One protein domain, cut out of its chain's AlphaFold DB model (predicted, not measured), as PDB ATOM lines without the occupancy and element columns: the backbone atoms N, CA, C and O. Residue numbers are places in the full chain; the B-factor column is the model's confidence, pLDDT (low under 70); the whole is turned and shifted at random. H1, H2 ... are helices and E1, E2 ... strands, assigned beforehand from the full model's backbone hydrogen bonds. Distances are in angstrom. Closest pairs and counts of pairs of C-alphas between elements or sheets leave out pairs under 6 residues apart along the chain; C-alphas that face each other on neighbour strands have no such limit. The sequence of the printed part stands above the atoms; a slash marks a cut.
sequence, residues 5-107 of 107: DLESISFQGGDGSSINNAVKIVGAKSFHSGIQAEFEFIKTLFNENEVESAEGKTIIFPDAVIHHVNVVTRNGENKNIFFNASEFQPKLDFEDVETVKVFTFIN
ATOM      1  N   ASP A   5     -36.437  24.700  40.286       50.09
ATOM      2  CA  ASP A   5     -37.724  25.362  40.067       50.09
ATOM      3  C   ASP A   5     -37.739  26.314  38.850       50.09
ATOM      4  O   ASP A   5     -38.809  26.748  38.428       50.09
ATOM      5  N   LEU A   6     -36.575  26.611  38.256       52.56
ATOM      6  CA  LEU A   6     -36.433  27.426  37.042       52.56
ATOM      7  C   LEU A   6     -36.256  26.587  35.762       52.56
ATOM      8  O   LEU A   6     -36.298  27.152  34.674       52.56
ATOM      9  N   GLU A   7     -36.072  25.260  35.844       57.66
ATOM     10  CA  GLU A   7     -35.795  24.411  34.661       57.66
ATOM     11  C   GLU A   7     -36.937  24.416  33.627       57.66
ATOM     12  O   GLU A   7     -36.711  24.115  32.456       57.66
ATOM     13  N   SER A   8     -38.158  24.786  34.030       71.38
ATOM     14  CA  SER A   8     -39.312  24.937  33.135       71.38
ATOM     15  C   SER A   8     -39.624  26.382  32.736       71.38
ATOM     16  O   SER A   8     -40.656  26.610  32.103       71.38
ATOM     17  N   ILE A   9     -38.805  27.358  33.140       81.62
ATOM     18  CA  ILE A   9     -39.053  28.770  32.842       81.62
ATOM     19  C   ILE A   9     -38.411  29.149  31.511       81.62
ATOM     20  O   ILE A   9     -37.247  28.859  31.247       81.62
ATOM     21  N   SER A  10     -39.189  29.821  30.670       85.50
ATOM     22  CA  SER A  10     -38.726  30.374  29.400       85.50
ATOM     23  C   SER A  10     -39.135  31.836  29.265       85.50
ATOM     24  O   SER A  10     -40.120  32.277  29.860       85.50
ATOM     25  N   PHE A  11     -38.374  32.580  28.469       88.88
ATOM     26  CA  PHE A  11     -38.638  33.981  28.165       88.88
ATOM     27  C   PHE A  11     -39.154  34.086  26.731       88.88
ATOM     28  O   PHE A  11     -38.565  33.518  25.809       88.88
ATOM     29  N   GLN A  12     -40.274  34.775  26.542       89.06
ATOM     30  CA  GLN A  12     -40.919  34.973  25.243       89.06
ATOM     31  C   GLN A  12     -41.298  36.445  25.054       89.06
ATOM     32  O   GLN A  12     -41.367  37.204  26.017       89.06
ATOM     33  N   GLY A  13     -41.612  36.847  23.822       83.44
ATOM     34  CA  GLY A  13     -42.079  38.204  23.528       83.44
ATOM     35  C   GLY A  13     -40.946  39.176  23.196       83.44
ATOM     36  O   GLY A  13     -40.061  38.832  22.415       83.44
ATOM     37  N   GLY A  14     -41.043  40.407  23.711       85.12
ATOM     38  CA  GLY A  14     -40.115  41.497  23.400       85.12
ATOM     39  C   GLY A  14     -38.815  41.465  24.213       85.12
ATOM     40  O   GLY A  14     -38.535  40.516  24.939       85.12
ATOM     41  N   ASP A  15     -38.015  42.520  24.075       89.06
ATOM     42  CA  ASP A  15     -36.699  42.688  24.711       89.06
ATOM     43  C   ASP A  15     -36.748  43.418  26.067       89.06
ATOM     44  O   ASP A  15     -35.714  43.686  26.678       89.06
ATOM     45  N   GLY A  16     -37.945  43.773  26.532       91.75
ATOM     46  CA  GLY A  16     -38.152  44.504  27.774       91.75
ATOM     47  C   GLY A  16     -37.806  45.985  27.691       91.75
ATOM     48  O   GLY A  16     -37.767  46.625  28.732       91.75
ATOM     49  N   SER A  17     -37.582  46.559  26.504       92.19
ATOM     50  CA  SER A  17     -37.260  47.991  26.331       92.19
ATOM     51  C   SER A  17     -38.429  48.940  26.620       92.19
ATOM     52  O   SER A  17     -38.233  50.135  26.840       92.19
ATOM     53  N   SER A  18     -39.662  48.429  26.599       93.69
ATOM     54  CA  SER A  18     -40.885  49.189  26.865       93.69
ATOM     55  C   SER A  18     -42.010  48.267  27.334       93.69
ATOM     56  O   SER A  18     -41.923  47.052  27.178       93.69
ATOM     57  N   ILE A  19     -43.106  48.848  27.832       91.06
ATOM     58  CA  ILE A  19     -44.324  48.106  28.206       91.06
ATOM     59  C   ILE A  19     -44.857  47.263  27.033       91.06
ATOM     60  O   ILE A  19     -45.228  46.109  27.225       91.06
ATOM     61  N   ASN A  20     -44.839  47.805  25.810       90.25
ATOM     62  CA  ASN A  20     -45.317  47.099  24.614       90.25
ATOM     63  C   ASN A  20     -44.391  45.948  24.192       90.25
ATOM     64  O   ASN A  20     -44.841  45.002  23.551       90.25
ATOM     65  N   ASN A  21     -43.113  46.025  24.570       92.81
ATOM     66  CA  ASN A  21     -42.100  45.003  24.316       92.81
ATOM     67  C   ASN A  21     -41.751  44.227  25.593       92.81
ATOM     68  O   ASN A  21     -40.637  43.720  25.702       92.81
ATOM     69  N   ALA A  22     -42.656  44.163  26.573       93.81
ATOM     70  CA  ALA A  22     -42.370  43.513  27.841       93.81
ATOM     71  C   ALA A  22     -42.006  42.033  27.644       93.81
ATOM     72  O   ALA A  22     -42.639  41.311  26.864       93.81
ATOM     73  N   VAL A  23     -40.991  41.581  28.374       94.50
ATOM     74  CA  VAL A  23     -40.558  40.182  28.379       94.50
ATOM     75  C   VAL A  23     -41.615  39.355  29.092       94.50
ATOM     76  O   VAL A  23     -41.983  39.635  30.231       94.50
ATOM     77  N   LYS A  24     -42.108  38.309  28.444       92.25
ATOM     78  CA  LYS A  24     -43.053  37.372  29.039       92.25
ATOM     79  C   LYS A  24     -42.296  36.221  29.690       92.25
ATOM     80  O   LYS A  24     -41.566  35.503  29.009       92.25
ATOM     81  N   ILE A  25     -42.509  36.020  30.986       87.81
ATOM     82  CA  ILE A  25     -41.957  34.882  31.728       87.81
ATOM     83  C   ILE A  25     -43.003  33.776  31.730       87.81
ATOM     84  O   ILE A  25     -44.071  33.924  32.319       87.81
ATOM     85  N   VAL A  26     -42.694  32.672  31.059       85.62
ATOM     86  CA  VAL A  26     -43.598  31.533  30.889       85.62
ATOM     87  C   VAL A  26     -43.133  30.386  31.768       85.62
ATOM     88  O   VAL A  26     -41.954  30.032  31.758       85.62
ATOM     89  N   GLY A  27     -44.064  29.777  32.504       82.19
ATOM     90  CA  GLY A  27     -43.791  28.610  33.351       82.19
ATOM     91  C   GLY A  27     -43.417  28.935  34.800       82.19
ATOM     92  O   GLY A  27     -43.204  28.008  35.583       82.19
ATOM     93  N   ALA A  28     -43.381  30.216  35.186       84.25
ATOM     94  CA  ALA A  28     -43.286  30.613  36.588       84.25
ATOM     95  C   ALA A  28     -44.578  30.221  37.325       84.25
ATOM     96  O   ALA A  28     -45.675  30.592  36.917       84.25
ATOM     97  N   LYS A  29     -44.457  29.452  38.413       80.50
ATOM     98  CA  LYS A  29     -45.612  28.903  39.159       80.50
ATOM     99  C   LYS A  29     -45.993  29.719  40.394       80.50
ATOM    100  O   LYS A  29     -46.950  29.386  41.084       80.50
ATOM    101  N   SER A  30     -45.216  30.748  40.709       79.56
ATOM    102  CA  SER A  30     -45.400  31.602  41.878       79.56
ATOM    103  C   SER A  30     -44.791  32.984  41.651       79.56
ATOM    104  O   SER A  30     -43.889  33.142  40.824       79.56
ATOM    105  N   PHE A  31     -45.218  33.956  42.461       78.62
ATOM    106  CA  PHE A  31     -44.611  35.286  42.509       78.62
ATOM    107  C   PHE A  31     -43.093  35.219  42.734       78.62
ATOM    108  O   PHE A  31     -42.336  35.835  41.994       78.62
ATOM    109  N   HIS A  32     -42.632  34.408  43.690       81.44
ATOM    110  CA  HIS A  32     -41.204  34.289  44.000       81.44
ATOM    111  C   HIS A  32     -40.389  33.744  42.817       81.44
ATOM    112  O   HIS A  32     -39.372  34.328  42.457       81.44
ATOM    113  N   SER A  33     -40.871  32.680  42.162       83.06
ATOM    114  CA  SER A  33     -40.217  32.138  40.961       83.06
ATOM    115  C   SER A  33     -40.228  33.118  39.785       83.06
ATOM    116  O   SER A  33     -39.295  33.117  38.989       83.06
ATOM    117  N   GLY A  34     -41.264  33.959  39.682       86.38
ATOM    118  CA  GLY A  34     -41.346  35.017  38.675       86.38
ATOM    119  C   GLY A  34     -40.278  36.086  38.895       86.38
ATOM    120  O   GLY A  34     -39.463  36.312  38.009       86.38
ATOM    121  N   ILE A  35     -40.198  36.647  40.106       85.56
ATOM    122  CA  ILE A  35     -39.162  37.630  40.474       85.56
ATOM    123  C   ILE A  35     -37.750  37.057  40.292       85.56
ATOM    124  O   ILE A  35     -36.853  37.735  39.795       85.56
ATOM    125  N   GLN A  36     -37.535  35.791  40.650       85.50
ATOM    126  CA  GLN A  36     -36.242  35.150  40.434       85.50
ATOM    127  C   GLN A  36     -35.896  35.037  38.941       85.50
ATOM    128  O   GLN A  36     -34.753  35.288  38.559       85.50
ATOM    129  N   ALA A  37     -36.864  34.694  38.093       88.31
ATOM    130  CA  ALA A  37     -36.664  34.646  36.650       88.31
ATOM    131  C   ALA A  37     -36.369  36.033  36.051       88.31
ATOM    132  O   ALA A  37     -35.510  36.137  35.178       88.31
ATOM    133  N   GLU A  38     -37.009  37.098  36.541       90.38
ATOM    134  CA  GLU A  38     -36.691  38.486  36.158       90.38
ATOM    135  C   GLU A  38     -35.226  38.819  36.450       90.38
ATOM    136  O   GLU A  38     -34.521  39.362  35.597       90.38
ATOM    137  N   PHE A  39     -34.740  38.443  37.634       86.94
ATOM    138  CA  PHE A  39     -33.358  38.692  38.034       86.94
ATOM    139  C   PHE A  39     -32.347  37.926  37.177       86.94
ATOM    140  O   PHE A  39     -31.345  38.494  36.741       86.94
ATOM    141  N   GLU A  40     -32.618  36.654  36.889       86.56
ATOM    142  CA  GLU A  40     -31.764  35.867  36.000       86.56
ATOM    143  C   GLU A  40     -31.756  36.442  34.582       86.56
ATOM    144  O   GLU A  40     -30.692  36.541  33.979       86.56
ATOM    145  N   PHE A  41     -32.893  36.923  34.073       89.06
ATOM    146  CA  PHE A  41     -32.929  37.625  32.790       89.06
ATOM    147  C   PHE A  41     -32.048  38.881  32.802       89.06
ATOM    148  O   PHE A  41     -31.237  39.075  31.897       89.06
ATOM    149  N   ILE A  42     -32.131  39.705  33.848       89.25
ATOM    150  CA  ILE A  42     -31.296  40.909  33.992       89.25
ATOM    151  C   ILE A  42     -29.804  40.542  33.981       89.25
ATOM    152  O   ILE A  42     -29.040  41.156  33.242       89.25
ATOM    153  N   LYS A  43     -29.386  39.488  34.689       85.12
ATOM    154  CA  LYS A  43     -28.002  38.974  34.643       85.12
ATOM    155  C   LYS A  43     -27.563  38.414  33.288       85.12
ATOM    156  O   LYS A  43     -26.378  38.172  33.095       85.12
ATOM    157  N   THR A  44     -28.485  38.117  32.373       84.75
ATOM    158  CA  THR A  44     -28.111  37.760  30.992       84.75
ATOM    159  C   THR A  44     -27.945  38.993  30.107       84.75
ATOM    160  O   THR A  44     -27.180  38.951  29.147       84.75
ATOM    161  N   LEU A  45     -28.643  40.090  30.423       86.25
ATOM    162  CA  LEU A  45     -28.531  41.364  29.708       86.25
ATOM    163  C   LEU A  45     -27.303  42.180  30.118       86.25
ATOM    164  O   LEU A  45     -26.770  42.930  29.303       86.25
ATOM    165  N   PHE A  46     -26.894  42.050  31.375       82.50
ATOM    166  CA  PHE A  46     -25.733  42.703  31.970       82.50
ATOM    167  C   PHE A  46     -24.777  41.634  32.465       82.50
ATOM    168  O   PHE A  46     -25.241  40.592  32.917       82.50
ATOM    169  N   ASN A  47     -23.465  41.867  32.464       78.19
ATOM    170  CA  ASN A  47     -22.588  40.910  33.139       78.19
ATOM    171  C   ASN A  47     -22.968  40.841  34.632       78.19
ATOM    172  O   ASN A  47     -23.293  41.858  35.243       78.19
ATOM    173  N   GLU A  48     -22.898  39.658  35.249       70.31
ATOM    174  CA  GLU A  48     -23.337  39.433  36.644       70.31
ATOM    175  C   GLU A  48     -22.705  40.400  37.667       70.31
ATOM    176  O   GLU A  48     -23.292  40.698  38.707       70.31
ATOM    177  N   ASN A  49     -21.517  40.921  37.346       77.31
ATOM    178  CA  ASN A  49     -20.735  41.830  38.180       77.31
ATOM    179  C   ASN A  49     -20.963  43.315  37.860       77.31
ATOM    180  O   ASN A  49     -20.371  44.172  38.516       77.31
ATOM    181  N   GLU A  50     -21.761  43.634  36.843       87.31
ATOM    182  CA  GLU A  50     -22.029  45.009  36.415       87.31
ATOM    183  C   GLU A  50     -23.231  45.621  37.120       87.31
ATOM    184  O   GLU A  50     -23.279  46.839  37.249       87.31
ATOM    185  N   VAL A  51     -24.174  44.810  37.605       88.75
ATOM    186  CA  VAL A  51     -25.358  45.307  38.315       88.75
ATOM    187  C   VAL A  51     -24.967  45.759  39.724       88.75
ATOM    188  O   VAL A  51     -24.422  44.979  40.510       88.75
ATOM    189  N   GLU A  52     -25.244  47.025  40.036       89.88
ATOM    190  CA  GLU A  52     -25.046  47.622  41.362       89.88
ATOM    191  C   GLU A  52     -26.331  47.546  42.186       89.88
ATOM    192  O   GLU A  52     -26.328  47.058  43.316       89.88
ATOM    193  N   SER A  53     -27.444  47.987  41.601       88.81
ATOM    194  CA  SER A  53     -28.757  47.896  42.229       88.81
ATOM    195  C   SER A  53     -29.862  47.704  41.199       88.81
ATOM    196  O   SER A  53     -29.714  48.029  40.019       88.81
ATOM    197  N   ALA A  54     -30.982  47.154  41.653       88.56
ATOM    198  CA  ALA A  54     -32.202  47.095  40.868       88.56
ATOM    199  C   ALA A  54     -33.405  47.417  41.753       88.56
ATOM    200  O   ALA A  54     -33.526  46.895  42.864       88.56
ATOM    201  N   GLU A  55     -34.298  48.259  41.249       87.81
ATOM    202  CA  GLU A  55     -35.550  48.611  41.905       87.81
ATOM    203  C   GLU A  55     -36.716  48.277  40.986       87.81
ATOM    204  O   GLU A  55     -36.783  48.758  39.853       87.81
ATOM    205  N   GLY A  56     -37.643  47.451  41.460       86.94
ATOM    206  CA  GLY A  56     -38.825  47.099  40.692       86.94
ATOM    207  C   GLY A  56     -40.117  47.631  41.282       86.94
ATOM    208  O   GLY A  56     -40.273  47.745  42.498       86.94
ATOM    209  N   LYS A  57     -41.056  47.929  40.383       87.12
ATOM    210  CA  LYS A  57     -42.440  48.284  40.693       87.12
ATOM    211  C   LYS A  57     -43.421  47.493  39.844       87.12
ATOM    212  O   LYS A  57     -43.185  47.262  38.659       87.12
ATOM    213  N   THR A  58     -44.559  47.145  40.431       86.88
ATOM    214  CA  THR A  58     -45.685  46.543  39.709       86.88
ATOM    215  C   THR A  58     -46.638  47.631  39.211       86.88
ATOM    216  O   THR A  58     -47.038  48.513  39.967       86.88
ATOM    217  N   ILE A  59     -47.021  47.547  37.940       85.56
ATOM    218  CA  ILE A  59     -48.018  48.381  37.269       85.56
ATOM    219  C   ILE A  59     -49.166  47.461  36.855       85.56
ATOM    220  O   ILE A  59     -48.947  46.459  36.174       85.56
ATOM    221  N   ILE A  60     -50.388  47.790  37.265       84.19
ATOM    222  CA  ILE A  60     -51.573  46.972  36.996       84.19
ATOM    223  C   ILE A  60     -52.430  47.673  35.942       84.19
ATOM    224  O   ILE A  60     -52.816  48.828  36.104       84.19
ATOM    225  N   PHE A  61     -52.730  46.953  34.868       82.94
ATOM    226  CA  PHE A  61     -53.667  47.324  33.815       82.94
ATOM    227  C   PHE A  61     -54.926  46.446  33.900       82.94
ATOM    228  O   PHE A  61     -54.891  45.365  34.495       82.94
ATOM    229  N   PRO A  62     -56.044  46.855  33.273       80.19
ATOM    230  CA  PRO A  62     -57.269  46.056  33.249       80.19
ATOM    231  C   PRO A  62     -57.090  44.628  32.718       80.19
ATOM    232  O   PRO A  62     -57.849  43.734  33.092       80.19
ATOM    233  N   ASP A  63     -56.111  44.393  31.853       82.75
ATOM    234  CA  ASP A  63     -55.851  43.134  31.153       82.75
ATOM    235  C   ASP A  63     -54.421  42.599  31.335       82.75
ATOM    236  O   ASP A  63     -54.128  41.503  30.862       82.75
ATOM    237  N   ALA A  64     -53.555  43.314  32.060       85.50
ATOM    238  CA  ALA A  64     -52.161  42.925  32.239       85.50
ATOM    239  C   ALA A  64     -51.579  43.376  33.585       85.50
ATOM    240  O   ALA A  64     -51.955  44.403  34.139       85.50
ATOM    241  N   VAL A  65     -50.591  42.637  34.078       87.69
ATOM    242  CA  VAL A  65     -49.714  43.049  35.178       87.69
ATOM    243  C   VAL A  65     -48.304  43.173  34.622       87.69
ATOM    244  O   VAL A  65     -47.786  42.230  34.023       87.69
ATOM    245  N   ILE A  66     -47.689  44.339  34.803       90.69
ATOM    246  CA  ILE A  66     -46.354  44.652  34.297       90.69
ATOM    247  C   ILE A  66     -45.421  44.926  35.466       90.69
ATOM    248  O   ILE A  66     -45.700  45.783  36.300       90.69
ATOM    249  N   HIS A  67     -44.286  44.243  35.513       92.19
ATOM    250  CA  HIS A  67     -43.178  44.632  36.376       92.19
ATOM    251  C   HIS A  67     -42.240  45.545  35.603       92.19
ATOM    252  O   HIS A  67     -41.816  45.229  34.496       92.19
ATOM    253  N   HIS A  68     -41.939  46.696  36.184       93.00
ATOM    254  CA  HIS A  68     -40.959  47.636  35.675       93.00
ATOM    255  C   HIS A  68     -39.775  47.655  36.629       93.00
ATOM    256  O   HIS A  68     -39.921  48.099  37.767       93.00
ATOM    257  N   VAL A  69     -38.625  47.206  36.146       93.44
ATOM    258  CA  VAL A  69     -37.380  47.129  36.901       93.44
ATOM    259  C   VAL A  69     -36.405  48.157  36.354       93.44
ATOM    260  O   VAL A  69     -35.997  48.090  35.196       93.44
ATOM    261  N   ASN A  70     -36.033  49.114  37.191       93.31
ATOM    262  CA  ASN A  70     -34.933  50.023  36.937       93.31
ATOM    263  C   ASN A  70     -33.641  49.366  37.432       93.31
ATOM    264  O   ASN A  70     -33.535  49.029  38.608       93.31
ATOM    265  N   VAL A  71     -32.684  49.161  36.535       92.44
ATOM    266  CA  VAL A  71     -31.377  48.571  36.826       92.44
ATOM    267  C   VAL A  71     -30.324  49.662  36.731       92.44
ATOM    268  O   VAL A  71     -30.199  50.312  35.689       92.44
ATOM    269  N   VAL A  72     -29.550  49.828  37.799       92.19
ATOM    270  CA  VAL A  72     -28.375  50.698  37.843       92.19
ATOM    271  C   VAL A  72     -27.130  49.828  37.829       92.19
ATOM    272  O   VAL A  72     -26.966  48.921  38.654       92.19
ATOM    273  N   THR A  73     -26.246  50.094  36.880       91.19
ATOM    274  CA  THR A  73     -24.960  49.411  36.747       91.19
ATOM    275  C   THR A  73     -23.843  50.209  37.419       91.19
ATOM    276  O   THR A  73     -23.932  51.423  37.580       91.19
ATOM    277  N   ARG A  74     -22.734  49.542  37.753       89.00
ATOM    278  CA  ARG A  74     -21.567  50.133  38.445       89.00
ATOM    279  C   ARG A  74     -20.864  51.254  37.672       89.00
ATOM    280  O   ARG A  74     -20.072  51.994  38.245       89.00
ATOM    281  N   ASN A  75     -21.098  51.358  36.364       90.81
ATOM    282  CA  ASN A  75     -20.619  52.467  35.531       90.81
ATOM    283  C   ASN A  75     -21.576  53.682  35.549       90.81
ATOM    284  O   ASN A  75     -21.302  54.674  34.875       90.81
ATOM    285  N   GLY A  76     -22.674  53.617  36.310       87.69
ATOM    286  CA  GLY A  76     -23.681  54.668  36.432       87.69
ATOM    287  C   GLY A  76     -24.747  54.667  35.334       87.69
ATOM    288  O   GLY A  76     -25.554  55.596  35.288       87.69
ATOM    289  N   GLU A  77     -24.772  53.671  34.442       91.12
ATOM    290  CA  GLU A  77     -25.855  53.548  33.466       91.12
ATOM    291  C   GLU A  77     -27.152  53.099  34.147       91.12
ATOM    292  O   GLU A  77     -27.162  52.346  35.121       91.12
ATOM    293  N   ASN A  78     -28.268  53.588  33.614       91.69
ATOM    294  CA  ASN A  78     -29.600  53.270  34.099       91.69
ATOM    295  C   ASN A  78     -30.416  52.664  32.958       91.69
ATOM    296  O   ASN A  78     -30.520  53.262  31.881       91.69
ATOM    297  N   LYS A  79     -31.005  51.489  33.187       92.38
ATOM    298  CA  LYS A  79     -31.836  50.809  32.194       92.38
ATOM    299  C   LYS A  79     -33.154  50.365  32.796       92.38
ATOM    300  O   LYS A  79     -33.196  49.722  33.837       92.38
ATOM    301  N   ASN A  80     -34.228  50.657  32.080       93.75
ATOM    302  CA  ASN A  80     -35.563  50.202  32.432       93.75
ATOM    303  C   ASN A  80     -35.858  48.904  31.682       93.75
ATOM    304  O   ASN A  80     -35.721  48.863  30.458       93.75
ATOM    305  N   ILE A  81     -36.259  47.871  32.417       94.88
ATOM    306  CA  ILE A  81     -36.652  46.565  31.893       94.88
ATOM    307  C   ILE A  81     -38.101  46.294  32.293       94.88
ATOM    308  O   ILE A  81     -38.475  46.444  33.456       94.88
ATOM    309  N   PHE A  82     -38.925  45.898  31.329       94.81
ATOM    310  CA  PHE A  82     -40.340  45.609  31.539       94.81
ATOM    311  C   PHE A  82     -40.629  44.116  31.363       94.81
ATOM    312  O   PHE A  82     -40.250  43.524  30.351       94.81
ATOM    313  N   PHE A  83     -41.357  43.528  32.310       93.94
ATOM    314  CA  PHE A  83     -41.798  42.135  32.288       93.94
ATOM    315  C   PHE A  83     -43.319  42.046  32.362       93.94
ATOM    316  O   PHE A  83     -43.959  42.779  33.113       93.94
ATOM    317  N   ASN A  84     -43.910  41.126  31.607       91.94
ATOM    318  CA  ASN A  84     -45.313  40.769  31.741       91.94
ATOM    319  C   ASN A  84     -45.453  39.677  32.810       91.94
ATOM    320  O   ASN A  84     -45.087  38.522  32.582       91.94
ATOM    321  N   ALA A  85     -46.002  40.064  33.959       88.12
ATOM    322  CA  ALA A  85     -46.170  39.230  35.145       88.12
ATOM    323  C   ALA A  85     -47.586  38.639  35.285       88.12
ATOM    324  O   ALA A  85     -47.896  37.983  36.280       88.12
ATOM    325  N   SER A  86     -48.451  38.835  34.283       85.62
ATOM    326  CA  SER A  86     -49.876  38.471  34.355       85.62
ATOM    327  C   SER A  86     -50.128  36.982  34.626       85.62
ATOM    328  O   SER A  86     -51.174  36.633  35.164       85.62
ATOM    329  N   GLU A  87     -49.198  36.096  34.249       79.75
ATOM    330  CA  GLU A  87     -49.374  34.645  34.409       79.75
ATOM    331  C   GLU A  87     -49.148  34.152  35.843       79.75
ATOM    332  O   GLU A  87     -49.787  33.190  36.263       79.75
ATOM    333  N   PHE A  88     -48.256  34.794  36.599       75.75
ATOM    334  CA  PHE A  88     -47.861  34.343  37.941       75.75
ATOM    335  C   PHE A  88     -48.220  35.338  39.049       75.75
ATOM    336  O   PHE A  88     -48.043  35.042  40.233       75.75
ATOM    337  N   GLN A  89     -48.762  36.493  38.674       72.12
ATOM    338  CA  GLN A  89     -49.432  37.427  39.560       72.12
ATOM    339  C   GLN A  89     -50.848  37.661  39.022       72.12
ATOM    340  O   GLN A  89     -51.099  38.668  38.356       72.12
ATOM    341  N   PRO A  90     -51.776  36.707  39.248       58.66
ATOM    342  CA  PRO A  90     -53.157  36.883  38.828       58.66
ATOM    343  C   PRO A  90     -53.716  38.144  39.487       58.66
ATOM    344  O   PRO A  90     -53.404  38.420  40.647       58.66
ATOM    345  N   LYS A  91     -54.482  38.907  38.695       55.31
ATOM    346  CA  LYS A  91     -55.099  40.196  39.041       55.31
ATOM    347  C   LYS A  91     -55.399  40.286  40.538       55.31
ATOM    348  O   LYS A  91     -56.258  39.566  41.037       55.31
ATOM    349  N   LEU A  92     -54.671  41.162  41.227       54.12
ATOM    350  CA  LEU A  92     -55.094  41.637  42.537       54.12
ATOM    351  C   LEU A  92     -56.463  42.295  42.331       54.12
ATOM    352  O   LEU A  92     -56.625  43.049  41.367       54.12
ATOM    353  N   ASP A  93     -57.445  41.948  43.163       48.53
ATOM    354  CA  ASP A  93     -58.768  42.566  43.098       48.53
ATOM    355  C   ASP A  93     -58.611  44.097  43.116       48.53
ATOM    356  O   ASP A  93     -57.792  44.644  43.854       48.53
ATOM    357  N   PHE A  94     -59.343  44.760  42.216       46.97
ATOM    358  CA  PHE A  94     -59.172  46.144  41.747       46.97
ATOM    359  C   PHE A  94     -59.388  47.254  42.802       46.97
ATOM    360  O   PHE A  94     -59.740  48.373  42.428       46.97
ATOM    361  N   GLU A  95     -59.211  46.998  44.097       41.88
ATOM    362  CA  GLU A  95     -59.467  48.021  45.119       41.88
ATOM    363  C   GLU A  95     -58.311  48.999  45.363       41.88
ATOM    364  O   GLU A  95     -58.590  50.089  45.841       41.88
ATOM    365  N   ASP A  96     -57.077  48.742  44.911       38.16
ATOM    366  CA  ASP A  96     -55.965  49.683  45.128       38.16
ATOM    367  C   ASP A  96     -55.072  49.835  43.884       38.16
ATOM    368  O   ASP A  96     -54.130  49.072  43.656       38.16
ATOM    369  N   VAL A  97     -55.337  50.857  43.059       42.84
ATOM    370  CA  VAL A  97     -54.364  51.331  42.056       42.84
ATOM    371  C   VAL A  97     -53.336  52.213  42.767       42.84
ATOM    372  O   VAL A  97     -53.331  53.433  42.632       42.84
ATOM    373  N   GLU A  98     -52.453  51.589  43.536       49.12
ATOM    374  CA  GLU A  98     -51.232  52.209  44.053       49.12
ATOM    375  C   GLU A  98     -50.013  51.420  43.560       49.12
ATOM    376  O   GLU A  98     -50.130  50.306  43.054       49.12
ATOM    377  N   THR A  99     -48.816  52.002  43.647       44.59
ATOM    378  CA  THR A  99     -47.573  51.259  43.385       44.59
ATOM    379  C   THR A  99     -47.483  50.128  44.408       44.59
ATOM    380  O   THR A  99     -47.071  50.357  45.539       44.59
ATOM    381  N   VAL A 100     -47.928  48.923  44.042       53.00
ATOM    382  CA  VAL A 100     -48.280  47.902  45.046       53.00
ATOM    383  C   VAL A 100     -47.056  47.391  45.802       53.00
ATOM    384  O   VAL A 100     -47.170  47.042  46.974       53.00
ATOM    385  N   LYS A 101     -45.875  47.340  45.173       53.66
ATOM    386  CA  LYS A 101     -44.633  46.898  45.826       53.66
ATOM    387  C   LYS A 101     -43.421  47.571  45.201       53.66
ATOM    388  O   LYS A 101     -43.254  47.504  43.987       53.66
ATOM    389  N   VAL A 102     -42.586  48.164  46.050       54.16
ATOM    390  CA  VAL A 102     -41.198  48.517  45.736       54.16
ATOM    391  C   VAL A 102     -40.327  47.398  46.282       54.16
ATOM    392  O   VAL A 102     -40.456  47.021  47.448       54.16
ATOM    393  N   PHE A 103     -39.459  46.844  45.448       56.06
ATOM    394  CA  PHE A 103     -38.439  45.902  45.888       56.06
ATOM    395  C   PHE A 103     -37.072  46.405  45.450       56.06
ATOM    396  O   PHE A 103     -36.885  46.761  44.290       56.06
ATOM    397  N   THR A 104     -36.137  46.446  46.395       53.06
ATOM    398  CA  THR A 104     -34.773  46.932  46.191       53.06
ATOM    399  C   THR A 104     -33.812  45.767  46.339       53.06
ATOM    400  O   THR A 104     -33.842  45.053  47.344       53.06
ATOM    401  N   PHE A 105     -32.939  45.597  45.353       55.44
ATOM    402  CA  PHE A 105     -31.825  44.663  45.406       55.44
ATOM    403  C   PHE A 105     -30.515  45.446  45.440       55.44
ATOM    404  O   PHE A 105     -30.316  46.353  44.631       55.44
ATOM    405  N   ILE A 106     -29.638  45.085  46.375       53.66
ATOM    406  CA  ILE A 106     -28.273  45.602  46.500       53.66
ATOM    407  C   ILE A 106     -27.353  44.393  46.341       53.66
ATOM    408  O   ILE A 106     -27.544  43.401  47.049       53.66
ATOM    409  N   ASN A 107     -26.432  44.460  45.378       54.81
ATOM    410  CA  ASN A 107     -25.462  43.400  45.091       54.81
ATOM    411  C   ASN A 107     -24.221  43.528  45.986       54.81
ATOM    412  O   ASN A 107     -23.716  44.667  46.118       54.81
TER     413      ASN A 107
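What this domain is: This is residues 5 to 107 of the 107 residues of an uncharacterized protein of Ignavibacteriaceae bacterium (UniProt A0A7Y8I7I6). A strongly twisted sheet of six strands curls round one helix, H1, which lies over one of its faces, while the other face bears no named helix. The long strands E3, E4 and E5 make the floor under the helix, the short hairpin of E1 and E2 rises along one side of it, and E6 lines the far edge. The printed part has 103 residues with one named helix and six named strands, in the order E1, E2, H1, E3, E4, E5, E6; the mixed sheet runs E1, E2, E5, E4, E3, E6, and only the pair E2 and E5 is parallel. The class is mixed, helices and strands, and the whole is compact, with a radius of gyration of the C-alphas of 13.2 A and spans of 40 by 31 by 23 A.

How they stand to each other: E1, residues 10 to 13, is an edge strand and forms an antiparallel hairpin with E2, residues 23 to 26; N 12 and O 24 are 2.9 A apart. H1, residues 31 to 45, is on the sheet, two layers with the helix on one face; the closest C-alphas of E2 and H1 are those of Ile 25 and Gly 34, 7.0 A apart. Every O i to N i+4 pair of H1 is within hydrogen-bond range. E3, residues 51 to 60, E4, residues 65 to 73, and E5, residues 78 to 84, form a meander, each strand the antiparallel neighbour of the one before, with N 57 and O 68 at 2.9 A and N 69 and O 81 at 2.8 A. E5 is parallel to E2 at 41 degrees, with N 84 and O 23 at 2.8 A. E2, H1 and E3 form a split strand-helix-strand unit, two strands of one sheet that are not neighbours, joined through a helix, with E5 and E4 between them in the sheet, and its crossover is right-handed. E6, residues 102 to 106, is the other edge strand, antiparallel to E3 with N 105 and O 54 at 2.9 A; E3, E4, E5 and E6 form a Greek key, four strands in a row of which E3, E4 and E5 are the meander and the first, E3, is the antiparallel neighbour of the fourth, E6.

Where its parts are: E1 begins at C-alpha 10, (-38.726, 30.374, 29.400). H1 measures 21.4 A from first to last C-alpha, E3 26.3 A, E4 25.6 A and E5 20.2 A. E3 begins at C-alpha 51, (-25.358, 45.307, 38.315), and E6 ends at C-alpha 106, (-28.273, 45.602, 46.500).

The domain as a whole: The two C-alphas farthest apart are those of Asn 75 and Glu 95, 40.3 A. The printed part has no cut. The link from E5 to E6, residues 85 to 101, is long. Confidence is low, under 70, at residues 5 to 7 and 90 to 107.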